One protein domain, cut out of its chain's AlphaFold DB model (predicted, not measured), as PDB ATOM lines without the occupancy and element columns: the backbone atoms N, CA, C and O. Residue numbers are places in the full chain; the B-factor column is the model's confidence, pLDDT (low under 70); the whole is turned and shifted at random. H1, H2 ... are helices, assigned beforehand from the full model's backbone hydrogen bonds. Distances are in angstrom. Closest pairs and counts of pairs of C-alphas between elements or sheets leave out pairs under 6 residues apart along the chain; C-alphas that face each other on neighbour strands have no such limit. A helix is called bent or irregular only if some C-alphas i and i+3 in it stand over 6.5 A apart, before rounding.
ATOM      1  N   GLN A 124     136.609 168.986 179.137       49.06
ATOM      2  CA  GLN A 124     137.059 169.557 180.413       49.06
ATOM      3  C   GLN A 124     138.280 170.463 180.218       49.06
ATOM      4  O   GLN A 124     138.356 171.547 180.800       49.06
ATOM      5  N   GLN A 125     139.205 170.069 179.348       54.66
ATOM      6  CA  GLN A 125     140.372 170.876 179.000       54.66
ATOM      7  C   GLN A 125     140.005 172.085 178.141       54.66
ATOM      8  O   GLN A 125     140.541 173.172 178.344       54.66
ATOM      9  N   THR A 126     139.041 171.933 177.231       56.47
ATOM     10  CA  THR A 126     138.480 173.057 176.468       56.47
ATOM     11  C   THR A 126     137.866 174.102 177.403       56.47
ATOM     12  O   THR A 126     138.058 175.299 177.197       56.47
ATOM     13  N   LEU A 127     137.200 173.681 178.482       56.34
ATOM     14  CA  LEU A 127     136.689 174.597 179.508       56.34
ATOM     15  C   LEU A 127     137.824 175.234 180.330       56.34
ATOM     16  O   LEU A 127     137.806 176.443 180.559       56.34
ATOM     17  N   GLN A 128     138.847 174.470 180.720       57.09
ATOM     18  CA  GLN A 128     139.978 174.990 181.498       57.09
ATOM     19  C   GLN A 128     140.848 175.993 180.734       57.09
ATOM     20  O   GLN A 128     141.267 176.987 181.318       57.09
ATOM     21  N   TYR A 129     141.108 175.763 179.446       55.59
ATOM     22  CA  TYR A 129     141.954 176.640 178.628       55.59
ATOM     23  C   TYR A 129     141.162 177.680 177.827       55.59
ATOM     24  O   TYR A 129     141.710 178.721 177.474       55.59
ATOM     25  N   GLY A 130     139.887 177.416 177.534       55.38
ATOM     26  CA  GLY A 130     139.051 178.256 176.671       55.38
ATOM     27  C   GLY A 130     137.946 179.031 177.389       55.38
ATOM     28  O   GLY A 130     137.550 180.078 176.893       55.38
ATOM     29  N   LEU A 131     137.452 178.575 178.547       56.31
ATOM     30  CA  LEU A 131     136.407 179.278 179.307       56.31
ATOM     31  C   LEU A 131     136.981 179.948 180.560       56.31
ATOM     32  O   LEU A 131     136.805 181.146 180.751       56.31
ATOM     33  N   TYR A 132     137.696 179.209 181.406       65.88
ATOM     34  CA  TYR A 132     138.163 179.701 182.707       65.88
ATOM     35  C   TYR A 132     139.089 180.927 182.651       65.88
ATOM     36  O   TYR A 132     138.848 181.857 183.425       65.88
ATOM     37  N   PRO A 133     140.073 181.032 181.735       66.00
ATOM     38  CA  PRO A 133     140.864 182.257 181.614       66.00
ATOM     39  C   PRO A 133     140.025 183.464 181.169       66.00
ATOM     40  O   PRO A 133     140.277 184.579 181.624       66.00
ATOM     41  N   PHE A 134     138.985 183.260 180.354       67.69
ATOM     42  CA  PHE A 134     138.069 184.330 179.944       67.69
ATOM     43  C   PHE A 134     137.057 184.697 181.029       67.69
ATOM     44  O   PHE A 134     136.700 185.865 181.133       67.69
ATOM     45  N   VAL A 135     136.624 183.751 181.865       71.44
ATOM     46  CA  VAL A 135     135.793 184.037 183.046       71.44
ATOM     47  C   VAL A 135     136.594 184.853 184.054       71.44
ATOM     48  O   VAL A 135     136.115 185.884 184.513       71.44
ATOM     49  N   LEU A 136     137.840 184.456 184.336       72.50
ATOM     50  CA  LEU A 136     138.733 185.213 185.211       72.50
ATOM     51  C   LEU A 136     138.976 186.624 184.659       72.50
ATOM     52  O   LEU A 136     138.764 187.611 185.362       72.50
ATOM     53  N   GLY A 137     139.351 186.732 183.381       68.19
ATOM     54  CA  GLY A 137     139.532 188.018 182.710       68.19
ATOM     55  C   GLY A 137     138.248 188.851 182.664       68.19
ATOM     56  O   GLY A 137     138.294 190.063 182.856       68.19
ATOM     57  N   GLY A 138     137.094 188.213 182.473       71.50
ATOM     58  CA  GLY A 138     135.776 188.840 182.453       71.50
ATOM     59  C   GLY A 138     135.382 189.414 183.809       71.50
ATOM     60  O   GLY A 138     134.938 190.558 183.871       71.50
ATOM     61  N   VAL A 139     135.617 188.671 184.892       83.19
ATOM     62  CA  VAL A 139     135.407 189.127 186.275       83.19
ATOM     63  C   VAL A 139     136.334 190.295 186.596       83.19
ATOM     64  O   VAL A 139     135.874 191.339 187.046       83.19
ATOM     65  N   VAL A 140     137.629 190.183 186.296       84.19
ATOM     66  CA  VAL A 140     138.585 191.281 186.525       84.19
ATOM     67  C   VAL A 140     138.171 192.533 185.747       84.19
ATOM     68  O   VAL A 140     138.107 193.627 186.306       84.19
ATOM     69  N   LYS A 141     137.820 192.375 184.469       71.50
ATOM     70  CA  LYS A 141     137.399 193.481 183.602       71.50
ATOM     71  C   LYS A 141     136.105 194.138 184.085       71.50
ATOM     72  O   LYS A 141     136.016 195.366 184.072       71.50
ATOM     73  N   THR A 142     135.122 193.356 184.530       80.88
ATOM     74  CA  THR A 142     133.866 193.896 185.076       80.88
ATOM     75  C   THR A 142     134.076 194.601 186.410       80.88
ATOM     76  O   THR A 142     133.508 195.670 186.601       80.88
ATOM     77  N   LEU A 143     134.937 194.087 187.291       87.88
ATOM     78  CA  LEU A 143     135.267 194.746 188.558       87.88
ATOM     79  C   LEU A 143     135.992 196.079 188.349       87.88
ATOM     80  O   LEU A 143     135.652 197.068 188.997       87.88
ATOM     81  N   ILE A 144     136.941 196.139 187.410       87.06
ATOM     82  CA  ILE A 144     137.625 197.388 187.051       87.06
ATOM     83  C   ILE A 144     136.622 198.389 186.468       87.06
ATOM     84  O   ILE A 144     136.569 199.533 186.913       87.06
ATOM     85  N   GLY A 145     135.789 197.960 185.514       79.88
ATOM     86  CA  GLY A 145     134.758 198.816 184.925       79.88
ATOM     87  C   GLY A 145     133.769 199.351 185.966       79.88
ATOM     88  O   GLY A 145     133.521 200.555 186.019       79.88
ATOM     89  N   ALA A 146     133.265 198.480 186.843       81.75
ATOM     90  CA  ALA A 146     132.369 198.855 187.933       81.75
ATOM     91  C   ALA A 146     133.040 199.829 188.914       81.75
ATOM     92  O   ALA A 146     132.426 200.817 189.312       81.75
ATOM     93  N   GLY A 147     134.308 199.596 189.259       84.38
ATOM     94  CA  GLY A 147     135.081 200.471 190.137       84.38
ATOM     95  C   GLY A 147     135.266 201.870 189.553       84.38
ATOM     96  O   GLY A 147     134.998 202.856 190.234       84.38
ATOM     97  N   VAL A 148     135.653 201.970 188.280       87.75
ATOM     98  CA  VAL A 148     135.865 203.258 187.600       87.75
ATOM     99  C   VAL A 148     134.566 204.060 187.501       87.75
ATOM    100  O   VAL A 148     134.555 205.246 187.826       87.75
ATOM    101  N   ILE A 149     133.461 203.418 187.114       85.69
ATOM    102  CA  ILE A 149     132.153 204.081 187.003       85.69
ATOM    103  C   ILE A 149     131.653 204.531 188.384       85.69
ATOM    104  O   ILE A 149     131.210 205.668 188.543       85.69
ATOM    105  N   SER A 150     131.771 203.679 189.405       77.06
ATOM    106  CA  SER A 150     131.276 203.967 190.756       77.06
ATOM    107  C   SER A 150     132.099 205.054 191.469       77.06
ATOM    108  O   SER A 150     131.550 205.957 192.110       77.06
ATOM    109  N   LEU A 151     133.425 205.049 191.298       79.00
ATOM    110  CA  LEU A 151     134.306 206.100 191.817       79.00
ATOM    111  C   LEU A 151     134.128 207.424 191.062       79.00
ATOM    112  O   LEU A 151     134.090 208.484 191.686       79.00
ATOM    113  N   GLY A 152     133.947 207.375 189.740       80.25
ATOM    114  CA  GLY A 152     133.654 208.559 188.932       80.25
ATOM    115  C   GLY A 152     132.336 209.226 189.335       80.25
ATOM    116  O   GLY A 152     132.289 210.440 189.530       80.25
ATOM    117  N   TRP A 153     131.284 208.433 189.551       75.12
ATOM    118  CA  TRP A 153     129.976 208.927 189.988       75.12
ATOM    119  C   TRP A 153     130.022 209.541 191.391       75.12
ATOM    120  O   TRP A 153     129.513 210.637 191.623       75.12
ATOM    121  N   THR A 154     130.691 208.881 192.338       75.50
ATOM    122  CA  THR A 154     130.818 209.395 193.710       75.50
ATOM    123  C   THR A 154     131.689 210.649 193.795       75.50
ATOM    124  O   THR A 154     131.377 211.550 194.573       75.50
ATOM    125  N   ALA A 155     132.736 210.765 192.975       73.75
ATOM    126  CA  ALA A 155     133.526 211.990 192.858       73.75
ATOM    127  C   ALA A 155     132.706 213.146 192.260       73.75
ATOM    128  O   ALA A 155     132.744 214.262 192.785       73.75
ATOM    129  N   ALA A 156     131.904 212.873 191.226       77.00
ATOM    130  CA  ALA A 156     131.012 213.858 190.622       77.00
ATOM    131  C   ALA A 156     129.966 214.374 191.628       77.00
ATOM    132  O   ALA A 156     129.827 215.585 191.808       77.00
ATOM    133  N   LEU A 157     129.311 213.479 192.377       74.69
ATOM    134  CA  LEU A 157     128.343 213.863 193.413       74.69
ATOM    135  C   LEU A 157     128.970 214.700 194.540       74.69
ATOM    136  O   LEU A 157     128.360 215.657 195.021       74.69
ATOM    137  N   ARG A 158     130.212 214.391 194.934       76.50
ATOM    138  CA  ARG A 158     130.967 215.173 195.932       76.50
ATOM    139  C   ARG A 158     131.353 216.564 195.433       76.50
ATOM    140  O   ARG A 158     131.472 217.484 196.236       76.50
ATOM    141  N   SER A 159     131.565 216.728 194.129       75.88
ATOM    142  CA  SER A 159     131.864 218.034 193.528       75.88
ATOM    143  C   SER A 159     130.624 218.927 193.389       75.88
ATOM    144  O   SER A 159     130.739 220.145 193.502       75.88
ATOM    145  N   ALA A 160     129.438 218.330 193.228       71.75
ATOM    146  CA  ALA A 160     128.163 219.043 193.128       71.75
ATOM    147  C   ALA A 160     127.633 219.563 194.479       71.75
ATOM    148  O   ALA A 160     126.913 220.548 194.507       71.75
ATOM    149  N   THR A 161     128.007 218.926 195.593       74.06
ATOM    150  CA  THR A 161     127.579 219.296 196.961       74.06
ATOM    151  C   THR A 161     128.496 220.311 197.651       74.06
ATOM    152  O   THR A 161     128.184 220.777 198.741       74.06
ATOM    153  N   ARG A 162     129.642 220.644 197.042       65.69
ATOM    154  CA  ARG A 162     130.611 221.639 197.544       65.69
ATOM    155  C   ARG A 162     130.446 223.035 196.922       65.69
ATOM    156  O   ARG A 162     131.273 223.902 197.197       65.69
ATOM    157  N   ARG A 163     129.445 223.231 196.065       53.06
ATOM    158  CA  ARG A 163     129.035 224.530 195.513       53.06
ATOM    159  C   ARG A 163     127.755 224.978 196.197       53.06
ATOM    160  O   ARG A 163     127.615 226.204 196.362       53.06
TER     161      ARG A 163
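What this domain is: This is residues 124 to 163 of the 163 residues of the protein "Biotin transporter" of Curtobacterium sp. MCLR17_040 (UniProt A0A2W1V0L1). The printed part is a thin rod: one long helix, H2, makes most of its length, with a short helix, H1, at its first end, set at an angle to H2, and a short tail, residues 161 to 163, after H2 at the other end. Nothing folds back on this rod, and there is no second layer. Look for 40 residues with two named helices, H1 then H2, and no named strand; the class is all helix. The whole is extended, with a radius of gyration of the C-alphas of 17.2 A and spans of 57 by 7 by 6 A.

Where its parts are: Find C-alpha 124 at (137.059, 169.557, 180.413); from there H1, residues 124 to 130, runs 9.7 A to C-alpha 130. Pass Leu 131 and find C-alpha 132 at (138.163, 179.701, 182.707), where H2, residues 132 to 160, begins. H2 runs 41.9 A to C-alpha 160 at (128.163, 219.043, 193.128).

How they stand to each other: Look at residue 131, the tight link of 1 residue between H1 and H2. The two helices meet only through their link and are near each other, with 5 pairs of C-alphas within 10 A. Neither helix is bent. In the backbone of H1 and of H2, you find every O i to N i+4 pair within hydrogen-bond range.

The domain as a whole: Go from C-alpha 124 to C-alpha 163, the two farthest apart in the domain, and you cover 57.6 A. Residues 124 to 163 stand free: no C-alpha has another within 10 A that is 8 or more residues away along the chain. The printed part has no cut, has no long link, and ends at Arg 163, the chain's last residue. In the B-factor column, the mean pLDDT of the printed part is 71.7; residues 124 to 134, 137 and 162 to 163 are under 70, and H1 has a mean of 55.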